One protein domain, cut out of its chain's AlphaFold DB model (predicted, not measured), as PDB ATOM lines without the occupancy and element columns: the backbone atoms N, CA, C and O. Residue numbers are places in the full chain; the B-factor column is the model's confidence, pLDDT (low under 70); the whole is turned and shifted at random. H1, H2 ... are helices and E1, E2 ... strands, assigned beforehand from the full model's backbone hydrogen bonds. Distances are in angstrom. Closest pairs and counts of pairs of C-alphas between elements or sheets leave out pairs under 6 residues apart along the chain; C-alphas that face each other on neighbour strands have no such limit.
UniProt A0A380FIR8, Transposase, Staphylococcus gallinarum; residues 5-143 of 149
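Overview. This is residues 5 to 143 of the 149 residues of the protein "Transposase" of Staphylococcus gallinarum (UniProt A0A380FIR8). Helix H2 runs through the middle of a rounded, mostly helical body, with H1 and H4 alongside it, running opposite ways to it, H6 packed near its last residues, and H5 set about perpendicular to it. A small two-stranded hairpin, E1 and E2, lies out to one side, and three long links, H3 to E1, E1 to E2 and H4 to H5, hold no named element. The printed part has 139 residues, with six named helices and two named strands in the order H1, H2, H3, E1, E2, H4, H5, H6; the sheet, E1 - E2, is antiparallel. The whole is compact, with a radius of gyration of the C-alphas of 14.4 A, and spans 39 by 35 by 29 A.

Arrangement. H1, residues 5 to 12, touches H2, residues 17 to 29, at a shallow tilt of 31 degrees, opposite ways, as a helical hairpin; the closest C-alphas, of Leu 11 and Lys 20, are 5.5 A apart. H2 is the hub, touching three helices. H3, residues 33 to 37, is close to H2 but not clearly touching, with the C-alphas of Leu 26 and Val 36 closest at 7.9 A. E1, residues 53 to 56, and E2, residues 72 to 75, form an antiparallel hairpin, with N 54 and O 74 at 2.8 A and N 56 and O 72 at 2.9 A, within hydrogen-bond range. H4, residues 78 to 93, touches H2 at a shallow tilt of 31 degrees, opposite ways; the closest C-alphas, of Ile 17 and Tyr 87, are 5.5 A apart. H5, residues 117 to 131, only just touches H1, through residues 127 to 131 alone, with 3 pairs of C-alphas within 8 A, those of Leu 10 and Leu 127 closest at 6.7 A. H6, residues 137 to 143, touches residues 26 to 29 of H2 at a steep tilt of 42 degrees, the same way; the closest C-alphas, of Tyr 27 and Phe 140, are 5.0 A apart. H4 and H5 are apart. Every O i to N i+4 pair is within hydrogen-bond range in H1, H2, H3 and H5, against 11 of 12 in H4 and 2 of 3 in H6.

Along the chain. H1 begins at C-alpha 5, (50.454, -31.353, -65.699), and is 10.6 A long; H2 is 17.7 A and H3 6.1 A. E1 is 9.5 A and E2 10.1 A. H4 begins at C-alpha 78, (32.792, -33.346, -53.737), and, like H5, is 20.9 A long. H6, 10.3 A, ends at C-alpha 143, (51.508, -25.581, -54.601).

Size, cuts and confidence. The C-alphas farthest apart, of Arg 49 and His 129, are 41.9 A from each other. The printed part has no cut. The links H3 to E1, E1 to E2 and H4 to H5 are long, the last with 23 residues. The mean pLDDT of the printed part is 94.6, and no printed residue is under 70.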
ATOM      1  N   ALA A   5      50.039 -30.202 -64.899       96.38
ATOM      2  CA  ALA A   5      50.454 -31.353 -65.699       96.38
ATOM      3  C   ALA A   5      51.243 -32.380 -64.868       96.38
ATOM      4  O   ALA A   5      51.012 -33.581 -64.990       96.38
ATOM      5  N   GLU A   6      52.135 -31.922 -63.984       97.19
ATOM      6  CA  GLU A   6      52.863 -32.800 -63.062       97.19
ATOM      7  C   GLU A   6      51.932 -33.462 -62.045       97.19
ATOM      8  O   GLU A   6      52.052 -34.661 -61.815       97.19
ATOM      9  N   VAL A   7      50.982 -32.717 -61.471       96.19
ATOM     10  CA  VAL A   7      49.985 -33.274 -60.539       96.19
ATOM     11  C   VAL A   7      49.145 -34.347 -61.226       96.19
ATOM     12  O   VAL A   7      49.006 -35.445 -60.688       96.19
ATOM     13  N   LYS A   8      48.659 -34.077 -62.443       96.62
ATOM     14  CA  LYS A   8      47.922 -35.058 -63.246       96.62
ATOM     15  C   LYS A   8      48.748 -36.326 -63.487       96.62
ATOM     16  O   LYS A   8      48.275 -37.418 -63.189       96.62
ATOM     17  N   LYS A   9      50.005 -36.182 -63.922       98.00
ATOM     18  CA  LYS A   9      50.917 -37.317 -64.143       98.00
ATOM     19  C   LYS A   9      51.148 -38.133 -62.866       98.00
ATOM     20  O   LYS A   9      51.207 -39.355 -62.914       98.00
ATOM     21  N   LEU A  10      51.282 -37.476 -61.711       97.94
ATOM     22  CA  LEU A  10      51.458 -38.150 -60.420       97.94
ATOM     23  C   LEU A  10      50.221 -38.961 -60.008       97.94
ATOM     24  O   LEU A  10      50.380 -40.051 -59.465       97.94
ATOM     25  N   LEU A  11      49.016 -38.445 -60.269       97.31
ATOM     26  CA  LEU A  11      47.755 -39.150 -60.009       97.31
ATOM     27  C   LEU A  11      47.569 -40.359 -60.934       97.31
ATOM     28  O   LEU A  11      47.126 -41.406 -60.470       97.31
ATOM     29  N   GLU A  12      47.925 -40.230 -62.214       97.38
ATOM     30  CA  GLU A  12      47.871 -41.320 -63.202       97.38
ATOM     31  C   GLU A  12      48.864 -42.449 -62.877       97.38
ATOM     32  O   GLU A  12      48.570 -43.621 -63.094       97.38
ATOM     33  N   GLU A  13      50.020 -42.111 -62.300       97.81
ATOM     34  CA  GLU A  13      51.081 -43.070 -61.960       97.81
ATOM     35  C   GLU A  13      50.984 -43.655 -60.540       97.81
ATOM     36  O   GLU A  13      51.816 -44.492 -60.143       97.81
ATOM     37  N   ALA A  14      49.980 -43.236 -59.765       97.06
ATOM     38  CA  ALA A  14      49.678 -43.810 -58.462       97.06
ATOM     39  C   ALA A  14      49.351 -45.307 -58.600       97.06
ATOM     40  O   ALA A  14      48.638 -45.738 -59.498       97.06
ATOM     41  N   ASN A  15      49.890 -46.135 -57.703       94.62
ATOM     42  CA  ASN A  15      49.799 -47.591 -57.850       94.62
ATOM     43  C   ASN A  15      48.433 -48.183 -57.473       94.62
ATOM     44  O   ASN A  15      48.198 -49.359 -57.733       94.62
ATOM     45  N   ASN A  16      47.631 -47.445 -56.715       96.06
ATOM     46  CA  ASN A  16      46.370 -47.892 -56.134       96.06
ATOM     47  C   ASN A  16      45.565 -46.666 -55.686       96.06
ATOM     48  O   ASN A  16      46.110 -45.559 -55.581       96.06
ATOM     49  N   ILE A  17      44.290 -46.891 -55.379       97.62
ATOM     50  CA  ILE A  17      43.346 -45.849 -54.988       97.62
ATOM     51  C   ILE A  17      43.762 -45.114 -53.703       97.62
ATOM     52  O   ILE A  17      43.687 -43.891 -53.664       97.62
ATOM     53  N   ARG A  18      44.347 -45.805 -52.709       97.88
ATOM     54  CA  ARG A  18      44.880 -45.175 -51.483       97.88
ATOM     55  C   ARG A  18      45.969 -44.149 -51.799       97.88
ATOM     56  O   ARG A  18      45.962 -43.042 -51.267       97.88
ATOM     57  N   ASP A  19      46.925 -44.519 -52.650       97.88
ATOM     58  CA  ASP A  19      48.014 -43.629 -53.059       97.88
ATOM     59  C   ASP A  19      47.468 -42.433 -53.863       97.88
ATOM     60  O   ASP A  19      47.908 -41.302 -53.651       97.88
ATOM     61  N   LYS A  20      46.485 -42.664 -54.748       98.38
ATOM     62  CA  LYS A  20      45.820 -41.614 -55.538       98.38
ATOM     63  C   LYS A  20      45.059 -40.633 -54.640       98.38
ATOM     64  O   LYS A  20      45.255 -39.424 -54.762       98.38
ATOM     65  N   PHE A  21      44.270 -41.150 -53.699       98.50
ATOM     66  CA  PHE A  21      43.554 -40.366 -52.698       98.50
ATOM     67  C   PHE A  21      44.513 -39.526 -51.850       98.50
ATOM     68  O   PHE A  21      44.307 -38.324 -51.701       98.50
ATOM     69  N   LEU A  22      45.624 -40.105 -51.381       98.56
ATOM     70  CA  LEU A  22      46.639 -39.378 -50.612       98.56
ATOM     71  C   LEU A  22      47.225 -38.188 -51.388       98.56
ATOM     72  O   LEU A  22      47.398 -37.105 -50.827       98.56
ATOM     73  N   ILE A  23      47.553 -38.387 -52.667       98.19
ATOM     74  CA  ILE A  23      48.109 -37.337 -53.533       98.19
ATOM     75  C   ILE A  23      47.088 -36.215 -53.738       98.19
ATOM     76  O   ILE A  23      47.431 -35.046 -53.550       98.19
ATOM     77  N   GLN A  24      45.844 -36.563 -54.083       98.06
ATOM     78  CA  GLN A  24      44.774 -35.587 -54.293       98.06
ATOM     79  C   GLN A  24      44.483 -34.806 -53.008       98.06
ATOM     80  O   GLN A  24      44.414 -33.579 -53.039       98.06
ATOM     81  N   LEU A  25      44.411 -35.494 -51.865       98.25
ATOM     82  CA  LEU A  25      44.220 -34.881 -50.555       98.25
ATOM     83  C   LEU A  25      45.319 -33.854 -50.257       98.25
ATOM     84  O   LEU A  25      45.018 -32.729 -49.863       98.25
ATOM     85  N   LEU A  26      46.594 -34.209 -50.450       97.69
ATOM     86  CA  LEU A  26      47.716 -33.290 -50.229       97.69
ATOM     87  C   LEU A  26      47.664 -32.072 -51.157       97.69
ATOM     88  O   LEU A  26      47.959 -30.962 -50.711       97.69
ATOM     89  N   TYR A  27      47.325 -32.279 -52.430       97.06
ATOM     90  CA  TYR A  27      47.206 -31.205 -53.413       97.06
ATOM     91  C   TYR A  27      46.079 -30.231 -53.059       97.06
ATOM     92  O   TYR A  27      46.289 -29.020 -53.050       97.06
ATOM     93  N   GLU A  28      44.912 -30.766 -52.709       96.62
ATOM     94  CA  GLU A  28      43.717 -29.976 -52.439       96.62
ATOM     95  C   GLU A  28      43.771 -29.248 -51.098       96.62
ATOM     96  O   GLU A  28      43.280 -28.132 -50.996       96.62
ATOM     97  N   THR A  29      44.378 -29.844 -50.070       96.06
ATOM     98  CA  THR A  29      44.315 -29.306 -48.697       96.06
ATOM     99  C   THR A  29      45.619 -28.681 -48.208       96.06
ATOM    100  O   THR A  29      45.652 -28.024 -47.164       96.06
ATOM    101  N   GLY A  30      46.737 -28.954 -48.887       95.44
ATOM    102  CA  GLY A  30      48.067 -28.522 -48.456       95.44
ATOM    103  C   GLY A  30      48.474 -29.026 -47.063       95.44
ATOM    104  O   GLY A  30      49.356 -28.434 -46.422       95.44
ATOM    105  N   LEU A  31      47.830 -30.083 -46.555       95.50
ATOM    106  CA  LEU A  31      48.098 -30.638 -45.230       95.50
ATOM    107  C   LEU A  31      49.559 -31.055 -45.065       95.50
ATOM    108  O   LEU A  31      50.235 -31.485 -46.003       95.50
ATOM    109  N   ARG A  32      50.076 -30.939 -43.836       94.38
ATOM    110  CA  ARG A  32      51.366 -31.555 -43.514       94.38
ATOM    111  C   ARG A  32      51.190 -33.060 -43.462       94.38
ATOM    112  O   ARG A  32      50.171 -33.556 -42.999       94.38
ATOM    113  N   ILE A  33      52.237 -33.787 -43.834       95.19
ATOM    114  CA  ILE A  33      52.158 -35.245 -43.863       95.19
ATOM    115  C   ILE A  33      51.853 -35.854 -42.488       95.19
ATOM    116  O   ILE A  33      51.102 -36.814 -42.409       95.19
ATOM    117  N   GLY A  34      52.365 -35.255 -41.408       93.81
ATOM    118  CA  GLY A  34      52.023 -35.675 -40.051       93.81
ATOM    119  C   GLY A  34      50.531 -35.540 -39.760       93.81
ATOM    120  O   GLY A  34      49.972 -36.423 -39.139       93.81
ATOM    121  N   GLU A  35      49.876 -34.494 -40.274       95.94
ATOM    122  CA  GLU A  35      48.428 -34.306 -40.118       95.94
ATOM    123  C   GLU A  35      47.652 -35.343 -40.928       95.94
ATOM    124  O   GLU A  35      46.728 -35.940 -40.395       95.94
ATOM    125  N   VAL A  36      48.070 -35.607 -42.172       97.00
ATOM    126  CA  VAL A  36      47.478 -36.652 -43.029       97.00
ATOM    127  C   VAL A  36      47.567 -38.027 -42.366       97.00
ATOM    128  O   VAL A  36      46.585 -38.758 -42.333       97.00
ATOM    129  N   LEU A  37      48.726 -38.367 -41.798       96.69
ATOM    130  CA  LEU A  37      48.945 -39.640 -41.109       96.69
ATOM    131  C   LEU A  37      48.244 -39.729 -39.737       96.69
ATOM    132  O   LEU A  37      48.155 -40.822 -39.185       96.69
ATOM    133  N   SER A  38      47.761 -38.613 -39.181       95.56
ATOM    134  CA  SER A  38      46.944 -38.588 -37.956       95.56
ATOM    135  C   SER A  38      45.436 -38.659 -38.228       95.56
ATOM    136  O   SER A  38      44.658 -38.721 -37.276       95.56
ATOM    137  N   LEU A  39      45.003 -38.580 -39.494       97.12
ATOM    138  CA  LEU A  39      43.583 -38.612 -39.836       97.12
ATOM    139  C   LEU A  39      42.977 -39.970 -39.501       97.12
ATOM    140  O   LEU A  39      43.573 -41.013 -39.775       97.12
ATOM    141  N   ARG A  40      41.761 -39.936 -38.963       96.56
ATOM    142  CA  ARG A  40      40.884 -41.091 -38.786       96.56
ATOM    143  C   ARG A  40      39.720 -41.035 -39.768       96.56
ATOM    144  O   ARG A  40      39.383 -39.953 -40.250       96.56
ATOM    145  N   ILE A  41      39.087 -42.176 -40.036       96.06
ATOM    146  CA  ILE A  41      37.883 -42.262 -40.888       96.06
ATOM    147  C   ILE A  41      36.823 -41.261 -40.397       96.06
ATOM    148  O   ILE A  41      36.328 -40.435 -41.162       96.06
ATOM    149  N   ASP A  42      36.605 -41.225 -39.081       96.12
ATOM    150  CA  ASP A  42      35.667 -40.328 -38.400       96.12
ATOM    151  C   ASP A  42      36.020 -38.835 -38.458       96.12
ATOM    152  O   ASP A  42      35.274 -38.006 -37.928       96.12
ATOM    153  N   ASP A  43      37.148 -38.444 -39.040       97.50
ATOM    154  CA  ASP A  43      37.486 -37.031 -39.217       97.50
ATOM    155  C   ASP A  43      36.955 -36.460 -40.531       97.50
ATOM    156  O   ASP A  43      36.856 -35.236 -40.652       97.50
ATOM    157  N   ILE A  44      36.565 -37.321 -41.474       97.50
ATOM    158  CA  ILE A  44      35.884 -36.929 -42.706       97.50
ATOM    159  C   ILE A  44      34.400 -36.714 -42.388       97.50
ATOM    160  O   ILE A  44      33.748 -37.523 -41.722       97.50
ATOM    161  N   LYS A  45      33.866 -35.559 -42.787       96.69
ATOM    162  CA  LYS A  45      32.491 -35.139 -42.510       96.69
ATOM    163  C   LYS A  45      31.784 -34.778 -43.800       96.69
ATOM    164  O   LYS A  45      32.176 -33.836 -44.485       96.69
ATOM    165  N   PHE A  46      30.706 -35.502 -44.077       93.62
ATOM    166  CA  PHE A  46      29.841 -35.256 -45.219       93.62
ATOM    167  C   PHE A  46      28.712 -34.315 -44.821       93.62
ATOM    168  O   PHE A  46      27.966 -34.600 -43.885       93.62
ATOM    169  N   ASP A  47      28.585 -33.193 -45.525       91.12
ATOM    170  CA  ASP A  47      27.465 -32.277 -45.338       91.12
ATOM    171  C   ASP A  47      27.181 -31.531 -46.648       91.12
ATOM    172  O   ASP A  47      27.876 -30.583 -47.007       91.12
ATOM    173  N   PHE A  48      26.125 -31.939 -47.352       86.56
ATOM    174  CA  PHE A  48      25.714 -31.321 -48.619       86.56
ATOM    175  C   PHE A  48      25.192 -29.884 -48.470       86.56
ATOM    176  O   PHE A  48      25.043 -29.180 -49.464       86.56
ATOM    177  N   ARG A  49      24.875 -29.433 -47.247       89.75
ATOM    178  CA  ARG A  49      24.371 -28.075 -46.991       89.75
ATOM    179  C   ARG A  49      25.475 -27.145 -46.515       89.75
ATOM    180  O   ARG A  49      25.529 -25.997 -46.944       89.75
ATOM    181  N   LYS A  50      26.315 -27.615 -45.593       88.38
ATOM    182  CA  LYS A  50      27.378 -26.812 -44.974       88.38
ATOM    183  C   LYS A  50      28.729 -26.982 -45.655       88.38
ATOM    184  O   LYS A  50      29.621 -26.201 -45.347       88.38
ATOM    185  N   GLY A  51      28.866 -27.941 -46.567       93.12
ATOM    186  CA  GLY A  51      30.111 -28.306 -47.231       93.12
ATOM    187  C   GLY A  51      30.837 -29.432 -46.496       93.12
ATOM    188  O   GLY A  51      30.862 -29.478 -45.263       93.12
ATOM    189  N   HIS A  52      31.456 -30.327 -47.265       97.44
ATOM    190  CA  HIS A  52      32.244 -31.437 -46.738       97.44
ATOM    191  C   HIS A  52      33.511 -30.929 -46.048       97.44
ATOM    192  O   HIS A  52      34.108 -29.935 -46.470       97.44
ATOM    193  N   GLN A  53      33.919 -31.595 -44.970       97.62
ATOM    194  CA  GLN A  53      35.015 -31.136 -44.122       97.62
ATOM    195  C   GLN A  53      35.927 -32.269 -43.663       97.62
ATOM    196  O   GLN A  53      35.480 -33.376 -43.385       97.62
ATOM    197  N   ILE A  54      37.195 -31.929 -43.456       97.94
ATOM    198  CA  ILE A  54      38.138 -32.688 -42.638       97.94
ATOM    199  C   ILE A  54      38.296 -31.965 -41.307       97.94
ATOM    200  O   ILE A  54      38.629 -30.776 -41.275       97.94
ATOM    201  N   VAL A  55      38.078 -32.676 -40.203       97.06
ATOM    202  CA  VAL A  55      38.227 -32.144 -38.846       97.06
ATOM    203  C   VAL A  55      39.532 -32.644 -38.239       97.06
ATOM    204  O   VAL A  55      39.622 -33.761 -37.741       97.06
ATOM    205  N   LEU A  56      40.548 -31.787 -38.233       95.94
ATOM    206  CA  LEU A  56      41.805 -32.064 -37.553       95.94
ATOM    207  C   LEU A  56      41.637 -31.876 -36.047       95.94
ATOM    208  O   LEU A  56      41.347 -30.769 -35.596       95.94
ATOM    209  N   LYS A  57      41.863 -32.950 -35.286       92.69
ATOM    210  CA  LYS A  57      41.812 -32.964 -33.816       92.69
ATOM    211  C   LYS A  57      43.127 -33.448 -33.237       92.69
ATOM    212  O   LYS A  57      43.739 -34.377 -33.777       92.69
ATOM    213  N   ASN A  58      43.531 -32.849 -32.130       88.50
ATOM    214  CA  ASN A  58      44.723 -33.232 -31.409       88.50
ATOM    215  C   ASN A  58      44.427 -34.495 -30.595       88.50
ATOM    216  O   ASN A  58      43.507 -34.526 -29.782       88.50
ATOM    217  N   ARG A  59      45.191 -35.556 -30.841       88.56
ATOM    218  CA  ARG A  59      45.039 -36.847 -30.167       88.56
ATOM    219  C   ARG A  59      46.371 -37.585 -30.163       88.56
ATOM    220  O   ARG A  59      47.250 -37.275 -30.969       88.56
ATOM    221  N   PHE A  60      46.508 -38.556 -29.267       87.94
ATOM    222  CA  PHE A  60      47.636 -39.480 -29.297       87.94
ATOM    223  C   PHE A  60      47.566 -40.349 -30.559       87.94
ATOM    224  O   PHE A  60      46.490 -40.848 -30.901       87.94
ATOM    225  N   ASN A  61      48.705 -40.513 -31.236       87.31
ATOM    226  CA  ASN A  61      48.820 -41.379 -32.402       87.31
ATOM    227  C   ASN A  61      49.986 -42.356 -32.226       87.31
ATOM    228  O   ASN A  61      51.149 -41.954 -32.153       87.31
ATOM    229  N   ASP A  62      49.667 -43.642 -32.241       83.19
ATOM    230  CA  ASP A  62      50.590 -44.771 -32.097       83.19
ATOM    231  C   ASP A  62      51.643 -44.824 -33.219       83.19
ATOM    232  O   ASP A  62      52.720 -45.390 -33.049       83.19
ATOM    233  N   ASN A  63      51.376 -44.181 -34.362       82.38
ATOM    234  CA  ASN A  63      52.340 -44.021 -35.456       82.38
ATOM    235  C   ASN A  63      53.344 -42.864 -35.249       82.38
ATOM    236  O   ASN A  63      54.115 -42.546 -36.160       82.38
ATOM    237  N   GLY A  64      53.337 -42.219 -34.076       80.75
ATOM    238  CA  GLY A  64      54.268 -41.151 -33.697       80.75
ATOM    239  C   GLY A  64      53.977 -39.790 -34.339       80.75
ATOM    240  O   GLY A  64      54.838 -38.907 -34.342       80.75
ATOM    241  N   THR A  65      52.794 -39.608 -34.927       84.88
ATOM    242  CA  THR A  65      52.396 -38.349 -35.576       84.88
ATOM    243  C   THR A  65      51.675 -37.416 -34.604       84.88
ATOM    244  O   THR A  65      51.105 -37.850 -33.606       84.88
ATOM    245  N   TYR A  66      51.710 -36.108 -34.867       82.19
ATOM    246  CA  TYR A  66      50.998 -35.113 -34.065       82.19
ATOM    247  C   TYR A  66      50.688 -33.854 -34.883       82.19
ATOM    248  O   TYR A  66      51.354 -33.542 -35.879       82.19
ATOM    249  N   LEU A  67      49.686 -33.095 -34.440       84.81
ATOM    250  CA  LEU A  67      49.233 -31.876 -35.107       84.81
ATOM    251  C   LEU A  67      50.083 -30.674 -34.682       84.81
ATOM    252  O   LEU A  67      49.760 -29.960 -33.736       84.81
ATOM    253  N   LYS A  68      51.152 -30.389 -35.432       78.06
ATOM    254  CA  LYS A  68      52.007 -29.211 -35.180       78.06
ATOM    255  C   LYS A  68      51.264 -27.872 -35.311       78.06
ATOM    256  O   LYS A  68      51.673 -26.889 -34.707       78.06
ATOM    257  N   THR A  69      50.214 -27.816 -36.129       81.81
ATOM    258  CA  THR A  69      49.447 -26.588 -36.402       81.81
ATOM    259  C   THR A  69      48.111 -26.496 -35.679       81.81
ATOM    260  O   THR A  69      47.331 -25.598 -35.979       81.81
ATOM    261  N   GLY A  70      47.867 -27.386 -34.718       88.69
ATOM    262  CA  GLY A  70      46.644 -27.387 -33.926       88.69
ATOM    263  C   GLY A  70      45.406 -27.845 -34.695       88.69
ATOM    264  O   GLY A  70      45.462 -28.249 -35.863       88.69
ATOM    265  N   GLU A  71      44.283 -27.806 -33.986       94.69
ATOM    266  CA  GLU A  71      42.983 -28.254 -34.473       94.69
ATOM    267  C   GLU A  71      42.367 -27.244 -35.437       94.69
ATOM    268  O   GLU A  71      42.452 -26.033 -35.227       94.69
ATOM    269  N   ARG A  72      41.737 -27.736 -36.505       95.75
ATOM    270  CA  ARG A  72      40.992 -26.904 -37.460       95.75
ATOM    271  C   ARG A  72      40.093 -27.748 -38.347       95.75
ATOM    272  O   ARG A  72      40.267 -28.960 -38.462       95.75
ATOM    273  N   LYS A  73      39.167 -27.078 -39.023       96.19
ATOM    274  CA  LYS A  73      38.339 -27.670 -40.073       96.19
ATOM    275  C   LYS A  73      38.830 -27.192 -41.428       96.19
ATOM    276  O   LYS A  73      39.171 -26.020 -41.572       96.19
ATOM    277  N   ILE A  74      38.872 -28.094 -42.396       96.00
ATOM    278  CA  ILE A  74      39.247 -27.793 -43.779       96.00
ATOM    279  C   ILE A  74      38.097 -28.240 -44.660       96.00
ATOM    280  O   ILE A  74      37.687 -29.392 -44.567       96.00
ATOM    281  N   PHE A  75      37.571 -27.333 -45.478       96.50
ATOM    282  CA  PHE A  75      36.569 -27.687 -46.476       96.50
ATOM    283  C   PHE A  75      37.213 -28.458 -47.621       96.50
ATOM    284  O   PHE A  75      38.321 -28.125 -48.041       96.50
ATOM    285  N   ILE A  76      36.508 -29.472 -48.104       97.25
ATOM    286  CA  ILE A  76      36.944 -30.325 -49.205       97.25
ATOM    287  C   ILE A  76      35.856 -30.441 -50.268       97.25
ATOM    288  O   ILE A  76      34.667 -30.247 -50.000       97.25
ATOM    289  N   SER A  77      36.289 -30.712 -51.490       96.75
ATOM    290  CA  SER A  77      35.458 -30.825 -52.679       96.75
ATOM    291  C   SER A  77      34.652 -32.124 -52.697       96.75
ATOM    292  O   SER A  77      35.058 -33.133 -52.120       96.75
ATOM    293  N   GLN A  78      33.538 -32.120 -53.439       96.44
ATOM    294  CA  GLN A  78      32.792 -33.346 -53.737       96.44
ATOM    295  C   GLN A  78      33.680 -34.378 -54.451       96.44
ATOM    296  O   GLN A  78      33.660 -35.543 -54.096       96.44
ATOM    297  N   SER A  79      34.547 -33.953 -55.376       96.38
ATOM    298  CA  SER A  79      35.443 -34.875 -56.090       96.38
ATOM    299  C   SER A  79      36.445 -35.593 -55.183       96.38
ATOM    300  O   SER A  79      36.826 -36.727 -55.462       96.38
ATOM    301  N   LEU A  80      36.901 -34.946 -54.104       97.75
ATOM    302  CA  LEU A  80      37.765 -35.599 -53.121       97.75
ATOM    303  C   LEU A  80      36.978 -36.576 -52.242       97.75
ATOM    304  O   LEU A  80      37.539 -37.581 -51.815       97.75
ATOM    305  N   ILE A  81      35.700 -36.287 -51.993       97.56
ATOM    306  CA  ILE A  81      34.771 -37.180 -51.296       97.56
ATOM    307  C   ILE A  81      34.480 -38.427 -52.129       97.56
ATOM    308  O   ILE A  81      34.621 -39.523 -51.607       97.56
ATOM    309  N   ASP A  82      34.196 -38.275 -53.420       97.12
ATOM    310  CA  ASP A  82      33.958 -39.413 -54.314       97.12
ATOM    311  C   ASP A  82      35.188 -40.348 -54.338       97.12
ATOM    312  O   ASP A  82      35.077 -41.560 -54.194       97.12
ATOM    313  N   LEU A  83      36.395 -39.768 -54.404       97.88
ATOM    314  CA  LEU A  83      37.650 -40.525 -54.354       97.88
ATOM    315  C   LEU A  83      37.918 -41.173 -52.983       97.88
ATOM    316  O   LEU A  83      38.593 -42.201 -52.904       97.88
ATOM    317  N   TYR A  84      37.450 -40.548 -51.902       98.06
ATOM    318  CA  TYR A  84      37.487 -41.133 -50.565       98.06
ATOM    319  C   TYR A  84      36.553 -42.345 -50.478       98.06
ATOM    320  O   TYR A  84      36.973 -43.366 -49.939       98.06
ATOM    321  N   ASP A  85      35.336 -42.253 -51.020       97.31
ATOM    322  CA  ASP A  85      34.359 -43.344 -50.997       97.31
ATOM    323  C   ASP A  85      34.884 -44.552 -51.788       97.31
ATOM    324  O   ASP A  85      34.886 -45.666 -51.261       97.31
ATOM    325  N   ASP A  86      35.452 -44.325 -52.982       97.62
ATOM    326  CA  ASP A  86      36.142 -45.362 -53.767       97.62
ATOM    327  C   ASP A  86      37.265 -46.025 -52.950       97.62
ATOM    328  O   ASP A  86      37.411 -47.246 -52.924       97.62
ATOM    329  N   TYR A  87      38.065 -45.219 -52.241       97.56
ATOM    330  CA  TYR A  87      39.142 -45.724 -51.396       97.56
ATOM    331  C   TYR A  87      38.627 -46.579 -50.229       97.56
ATOM    332  O   TYR A  87      39.179 -47.655 -49.979       97.56
ATOM    333  N   VAL A  88      37.611 -46.113 -49.502       96.12
ATOM    334  CA  VAL A  88      37.039 -46.854 -48.370       96.12
ATOM    335  C   VAL A  88      36.470 -48.181 -48.851       96.12
ATOM    336  O   VAL A  88      36.806 -49.216 -48.281       96.12
ATOM    337  N   TYR A  89      35.714 -48.164 -49.944       95.44
ATOM    338  CA  TYR A  89      35.128 -49.370 -50.506       95.44
ATOM    339  C   TYR A  89      36.202 -50.381 -50.956       95.44
ATOM    340  O   TYR A  89      36.264 -51.495 -50.437       95.44
ATOM    341  N   GLU A  90      37.111 -49.985 -51.855       95.12
ATOM    342  CA  GLU A  90      38.093 -50.902 -52.461       95.12
ATOM    343  C   GLU A  90      39.167 -51.403 -51.482       95.12
ATOM    344  O   GLU A  90      39.815 -52.421 -51.725       95.12
ATOM    345  N   ILE A  91      39.448 -50.662 -50.407       93.56
ATOM    346  CA  ILE A  91      40.557 -50.996 -49.505       93.56
ATOM    347  C   ILE A  91      40.081 -51.359 -48.113       93.56
ATOM    348  O   ILE A  91      40.564 -52.346 -47.566       93.56
ATOM    349  N   ILE A  92      39.221 -50.553 -47.496       91.44
ATOM    350  CA  ILE A  92      38.832 -50.788 -46.105       91.44
ATOM    351  C   ILE A  92      37.822 -51.932 -46.047       91.44
ATOM    352  O   ILE A  92      38.052 -52.897 -45.316       91.44
ATOM    353  N   ASP A  93      36.781 -51.878 -46.876       91.38
ATOM    354  CA  ASP A  93      35.715 -52.878 -46.870       91.38
ATOM    355  C   ASP A  93      36.159 -54.181 -47.549       91.38
ATOM    356  O   ASP A  93      36.103 -55.248 -46.929       91.38
ATOM    357  N   GLU A  94      36.682 -54.118 -48.782       89.25
ATOM    358  CA  GLU A  94      37.084 -55.325 -49.528       89.25
ATOM    359  C   GLU A  94      38.201 -56.122 -48.838       89.25
ATOM    360  O   GLU A  94      38.191 -57.356 -48.867       89.25
ATOM    361  N   LEU A  95      39.153 -55.452 -48.177       88.81
ATOM    362  CA  LEU A  95      40.213 -56.132 -47.419       88.81
ATOM    363  C   LEU A  95      39.831 -56.390 -45.956       88.81
ATOM    364  O   LEU A  95      40.660 -56.904 -45.202       88.81
ATOM    365  N   SER A  96      38.601 -56.041 -45.550       91.50
ATOM    366  CA  SER A  96      38.088 -56.194 -44.182       91.50
ATOM    367  C   SER A  96      39.032 -55.604 -43.125       91.50
ATOM    368  O   SER A  96      39.315 -56.216 -42.090       91.50
ATOM    369  N   ILE A  97      39.572 -54.415 -43.401       90.12
ATOM    370  CA  ILE A  97      40.520 -53.743 -42.518       90.12
ATOM    371  C   ILE A  97      39.766 -53.113 -41.348       90.12
ATOM    372  O   ILE A  97      38.985 -52.182 -41.511       90.12
ATOM    373  N   CYS A  98      40.078 -53.570 -40.137       89.25
ATOM    374  CA  CYS A  98      39.614 -52.940 -38.907       89.25
ATOM    375  C   CYS A  98      40.687 -51.968 -38.398       89.25
ATOM    376  O   CYS A  98      41.641 -52.369 -37.730       89.25
ATOM    377  N   SER A  99      40.560 -50.696 -38.772       91.75
ATOM    378  CA  SER A  99      41.459 -49.620 -38.354       91.75
ATOM    379  C   SER A  99      40.688 -48.315 -38.284       91.75
ATOM    380  O   SER A  99      39.822 -48.051 -39.114       91.75
ATOM    381  N   ASP A 100      41.000 -47.487 -37.298       93.75
ATOM    382  CA  ASP A 100      40.422 -46.155 -37.181       93.75
ATOM    383  C   ASP A 100      41.198 -45.114 -37.997       93.75
ATOM    384  O   ASP A 100      40.629 -44.095 -38.388       93.75
ATOM    385  N   TYR A 101      42.479 -45.364 -38.280       96.62
ATOM    386  CA  TYR A 101      43.299 -44.519 -39.141       96.62
ATOM    387  C   TYR A 101      42.775 -44.510 -40.570       96.62
ATOM    388  O   TYR A 101      42.477 -45.545 -41.157       96.62
ATOM    389  N   LEU A 102      42.759 -43.320 -41.165       97.12
ATOM    390  CA  LEU A 102      42.338 -43.129 -42.542       97.12
ATOM    391  C   LEU A 102      43.323 -43.757 -43.527       97.12
ATOM    392  O   LEU A 102      42.899 -44.305 -44.526       97.12
ATOM    393  N   PHE A 103      44.632 -43.672 -43.274       97.75
ATOM    394  CA  PHE A 103      45.648 -44.224 -44.170       97.75
ATOM    395  C   PHE A 103      46.326 -45.437 -43.546       97.75
ATOM    396  O   PHE A 103      47.121 -45.320 -42.611       97.75
ATOM    397  N   VAL A 104      46.051 -46.600 -44.128       97.19
ATOM    398  CA  VAL A 104      46.528 -47.902 -43.648       97.19
ATOM    399  C   VAL A 104      47.492 -48.566 -44.625       97.19
ATOM    400  O   VAL A 104      47.536 -48.269 -45.824       97.19
ATOM    401  N   LYS A 105      48.302 -49.491 -44.119       96.62
ATOM    402  CA  LYS A 105      49.121 -50.389 -44.936       96.62
ATOM    403  C   LYS A 105      48.212 -51.428 -45.594       96.62
ATOM    404  O   LYS A 105      47.382 -52.038 -44.935       96.62
ATOM    405  N   ILE A 106      48.401 -51.648 -46.895       95.50
ATOM    406  CA  ILE A 106      47.519 -52.505 -47.714       95.50
ATOM    407  C   ILE A 106      48.205 -53.777 -48.229       95.50
ATOM    408  O   ILE A 106      47.613 -54.543 -48.979       95.50
ATOM    409  N   LYS A 107      49.483 -53.994 -47.883       92.06
ATOM    410  CA  LYS A 107      50.262 -55.179 -48.280       92.06
ATOM    411  C   LYS A 107      51.239 -55.595 -47.182       92.06
ATOM    412  O   LYS A 107      51.716 -54.758 -46.415       92.06
ATOM    413  N   GLY A 108      51.611 -56.875 -47.192       93.19
ATOM    414  CA  GLY A 108      52.594 -57.461 -46.278       93.19
ATOM    415  C   GLY A 108      51.995 -57.884 -44.937       93.19
ATOM    416  O   GLY A 108      50.786 -57.947 -44.775       93.19
ATOM    417  N   ARG A 109      52.855 -58.176 -43.958       93.38
ATOM    418  CA  ARG A 109      52.435 -58.683 -42.635       93.38
ATOM    419  C   ARG A 109      51.689 -57.675 -41.747       93.38
ATOM    420  O   ARG A 109      51.095 -58.074 -40.762       93.38
ATOM    421  N   ASN A 110      51.747 -56.392 -42.096       94.62
ATOM    422  CA  ASN A 110      51.243 -55.279 -41.289       94.62
ATOM    423  C   ASN A 110      49.975 -54.656 -41.906       94.62
ATOM    424  O   ASN A 110      49.741 -53.461 -41.749       94.62
ATOM    425  N   VAL A 111      49.220 -55.413 -42.711       95.19
ATOM    426  CA  VAL A 111      47.982 -54.922 -43.342       95.19
ATOM    427  C   VAL A 111      47.017 -54.413 -42.271       95.19
ATOM    428  O   VAL A 111      46.868 -55.031 -41.223       95.19
ATOM    429  N   GLY A 112      46.394 -53.265 -42.531       94.94
ATOM    430  CA  GLY A 112      45.454 -52.605 -41.624       94.94
ATOM    431  C   GLY A 112      46.096 -51.705 -40.567       94.94
ATOM    432  O   GLY A 112      45.437 -50.803 -40.050       94.94
ATOM    433  N   GLU A 113      47.396 -51.846 -40.298       95.94
ATOM    434  CA  GLU A 113      48.097 -50.897 -39.431       95.94
ATOM    435  C   GLU A 113      48.197 -49.510 -40.082       95.94
ATOM    436  O   GLU A 113      48.332 -49.384 -41.305       95.94
ATOM    437  N   ALA A 114      48.240 -48.467 -39.252       96.44
ATOM    438  CA  ALA A 114      48.477 -47.096 -39.688       96.44
ATOM    439  C   ALA A 114      49.766 -46.961 -40.516       96.44
ATOM    440  O   ALA A 114      50.825 -47.497 -40.163       96.44
ATOM    441  N   MET A 115      49.699 -46.183 -41.596       97.12
ATOM    442  CA  MET A 115      50.897 -45.755 -42.314       97.12
ATOM    443  C   MET A 115      51.770 -44.850 -41.433       97.12
ATOM    444  O   MET A 115      51.289 -44.118 -40.564       97.12
ATOM    445  N   ASN A 116      53.073 -44.866 -41.700       95.44
ATOM    446  CA  ASN A 116      54.060 -43.988 -41.082       95.44
ATOM    447  C   ASN A 116      54.870 -43.211 -42.139       95.44
ATOM    448  O   ASN A 116      54.685 -43.353 -43.349       95.44
ATOM    449  N   TYR A 117      55.808 -42.379 -41.683       95.31
ATOM    450  CA  TYR A 117      56.646 -41.559 -42.564       95.31
ATOM    451  C   TYR A 117      57.480 -42.368 -43.573       95.31
ATOM    452  O   TYR A 117      57.706 -41.894 -44.687       95.31
ATOM    453  N   SER A 118      57.923 -43.578 -43.217       95.12
ATOM    454  CA  SER A 118      58.681 -44.454 -44.121       95.12
ATOM    455  C   SER A 118      57.816 -44.952 -45.281       95.12
ATOM    456  O   SER A 118      58.273 -44.991 -46.428       95.12
ATOM    457  N   ASP A 119      56.541 -45.254 -45.012       96.50
ATOM    458  CA  ASP A 119      55.578 -45.640 -46.047       96.50
ATOM    459  C   ASP A 119      55.373 -44.497 -47.054       96.50
ATOM    460  O   ASP A 119      55.384 -44.717 -48.270       96.50
ATOM    461  N   ILE A 120      55.287 -43.256 -46.561       96.62
ATOM    462  CA  ILE A 120      55.199 -42.062 -47.411       96.62
ATOM    463  C   ILE A 120      56.476 -41.855 -48.222       96.62
ATOM    464  O   ILE A 120      56.409 -41.641 -49.432       96.62
ATOM    465  N   TYR A 121      57.649 -41.935 -47.596       95.94
ATOM    466  CA  TYR A 121      58.911 -41.791 -48.319       95.94
ATOM    467  C   TYR A 121      59.033 -42.834 -49.439       95.94
ATOM    468  O   TYR A 121      59.425 -42.509 -50.561       95.94
ATOM    469  N   SER A 122      58.613 -44.070 -49.167       96.62
ATOM    470  CA  SER A 122      58.596 -45.159 -50.145       96.62
ATOM    471  C   SER A 122      57.634 -44.891 -51.308       96.62
ATOM    472  O   SER A 122      57.990 -45.131 -52.465       96.62
ATOM    473  N   LEU A 123      56.438 -44.355 -51.028       97.38
ATOM    474  CA  LEU A 123      55.484 -43.907 -52.047       97.38
ATOM    475  C   LEU A 123      56.100 -42.839 -52.961       97.38
ATOM    476  O   LEU A 123      56.143 -43.013 -54.179       97.38
ATOM    477  N   PHE A 124      56.632 -41.763 -52.386       97.31
ATOM    478  CA  PHE A 124      57.166 -40.640 -53.159       97.31
ATOM    479  C   PHE A 124      58.449 -40.998 -53.916       97.31
ATOM    480  O   PHE A 124      58.631 -40.559 -55.051       97.31
ATOM    481  N   LYS A 125      59.306 -41.861 -53.354       97.44
ATOM    482  CA  LYS A 125      60.470 -42.415 -54.062       97.44
ATOM    483  C   LYS A 125      60.045 -43.178 -55.319       97.44
ATOM    484  O   LYS A 125      60.658 -43.013 -56.373       97.44
ATOM    485  N   ARG A 126      58.982 -43.982 -55.226       97.06
ATOM    486  CA  ARG A 126      58.428 -44.725 -56.366       97.06
ATOM    487  C   ARG A 126      57.816 -43.795 -57.414       97.06
ATOM    488  O   ARG A 126      58.101 -43.968 -58.595       97.06
ATOM    489  N   LEU A 127      57.033 -42.798 -56.998       97.62
ATOM    490  CA  LEU A 127      56.472 -41.794 -57.912       97.62
ATOM    491  C   LEU A 127      57.572 -41.026 -58.645       97.62
ATOM    492  O   LEU A 127      57.504 -40.877 -59.862       97.62
ATOM    493  N   LYS A 128      58.622 -40.604 -57.932       97.38
ATOM    494  CA  LYS A 128      59.790 -39.949 -58.532       97.38
ATOM    495  C   LYS A 128      60.453 -40.827 -59.590       97.38
ATOM    496  O   LYS A 128      60.779 -40.337 -60.664       97.38
ATOM    497  N   HIS A 129      60.622 -42.119 -59.310       97.06
ATOM    498  CA  HIS A 129      61.193 -43.057 -60.276       97.06
ATOM    499  C   HIS A 129      60.319 -43.209 -61.530       97.06
ATOM    500  O   HIS A 129      60.832 -43.147 -62.640       97.06
ATOM    501  N   LYS A 130      59.000 -43.376 -61.366       97.06
ATOM    502  CA  LYS A 130      58.056 -43.554 -62.482       97.06
ATOM    503  C   LYS A 130      57.895 -42.307 -63.350       97.06
ATOM    504  O   LYS A 130      57.791 -42.396 -64.564       97.06
ATOM    505  N   THR A 131      57.849 -41.137 -62.719       97.19
ATOM    506  CA  THR A 131      57.479 -39.890 -63.403       97.19
ATOM    507  C   THR A 131      58.669 -39.030 -63.804       97.19
ATOM    508  O   THR A 131      58.489 -38.107 -64.600       97.19
ATOM    509  N   SER A 132      59.848 -39.302 -63.234       96.62
ATOM    510  CA  SER A 132      61.034 -38.434 -63.241       96.62
ATOM    511  C   SER A 132      60.824 -37.062 -62.580       96.62
ATOM    512  O   SER A 132      61.709 -36.212 -62.634       96.62
ATOM    513  N   ILE A 133      59.691 -36.845 -61.904       97.12
ATOM    514  CA  ILE A 133      59.400 -35.610 -61.168       97.12
ATOM    515  C   ILE A 133      60.046 -35.711 -59.787       97.12
ATOM    516  O   ILE A 133      59.835 -36.683 -59.061       97.12
ATOM    517  N   ASN A 134      60.810 -34.695 -59.378       94.94
ATOM    518  CA  ASN A 134      61.411 -34.641 -58.042       94.94
ATOM    519  C   ASN A 134      60.374 -34.284 -56.957       94.94
ATOM    520  O   ASN A 134      60.452 -33.237 -56.318       94.94
ATOM    521  N   VAL A 135      59.378 -35.151 -56.777       95.75
ATOM    522  CA  VAL A 135      58.219 -34.920 -55.915       95.75
ATOM    523  C   VAL A 135      58.499 -35.290 -54.451       95.75
ATOM    524  O   VAL A 135      59.094 -36.325 -54.153       95.75
ATOM    525  N   HIS A 136      58.023 -34.461 -53.517       94.19
ATOM    526  CA  HIS A 136      57.971 -34.751 -52.078       94.19
ATOM    527  C   HIS A 136      56.762 -34.044 -51.430       94.19
ATOM    528  O   HIS A 136      56.306 -33.031 -51.972       94.19
ATOM    529  N   PRO A 137      56.249 -34.500 -50.264       93.19
ATOM    530  CA  PRO A 137      55.000 -33.986 -49.681       93.19
ATOM    531  C   PRO A 137      54.949 -32.459 -49.527       93.19
ATOM    532  O   PRO A 137      53.925 -31.833 -49.774       93.19
ATOM    533  N   HIS A 138      56.076 -31.833 -49.171       92.94
ATOM    534  CA  HIS A 138      56.129 -30.382 -48.979       92.94
ATOM    535  C   HIS A 138      55.822 -29.571 -50.255       92.94
ATOM    536  O   HIS A 138      55.294 -28.466 -50.146       92.94
ATOM    537  N   LEU A 139      56.076 -30.113 -51.456       94.56
ATOM    538  CA  LEU A 139      55.745 -29.424 -52.709       94.56
ATOM    539  C   LEU A 139      54.240 -29.266 -52.903       94.56
ATOM    540  O   LEU A 139      53.819 -28.231 -53.414       94.56
ATOM    541  N   PHE A 140      53.436 -30.239 -52.470       95.69
ATOM    542  CA  PHE A 140      51.978 -30.133 -52.523       95.69
ATOM    543  C   PHE A 140      51.483 -28.978 -51.661       95.69
ATOM    544  O   PHE A 140      50.731 -28.138 -52.140       95.69
ATOM    545  N   ARG A 141      52.015 -28.845 -50.441       92.94
ATOM    546  CA  ARG A 141      51.703 -27.714 -49.559       92.94
ATOM    547  C   ARG A 141      52.057 -26.359 -50.177       92.94
ATOM    548  O   ARG A 141      51.257 -25.436 -50.091       92.94
ATOM    549  N   HIS A 142      53.238 -26.229 -50.784       93.06
ATOM    550  CA  HIS A 142      53.620 -24.986 -51.465       93.06
ATOM    551  C   HIS A 142      52.727 -24.679 -52.665       93.06
ATOM    552  O   HIS A 142      52.351 -23.530 -52.872       93.06
ATOM    553  N   THR A 143      52.388 -25.710 -53.437       93.19
ATOM    554  CA  THR A 143      51.508 -25.581 -54.601       93.19
ATOM    555  C   THR A 143      50.117 -25.137 -54.160       93.19
ATOM    556  O   THR A 143      49.609 -24.157 -54.689       93.19
TER     557      THR A 143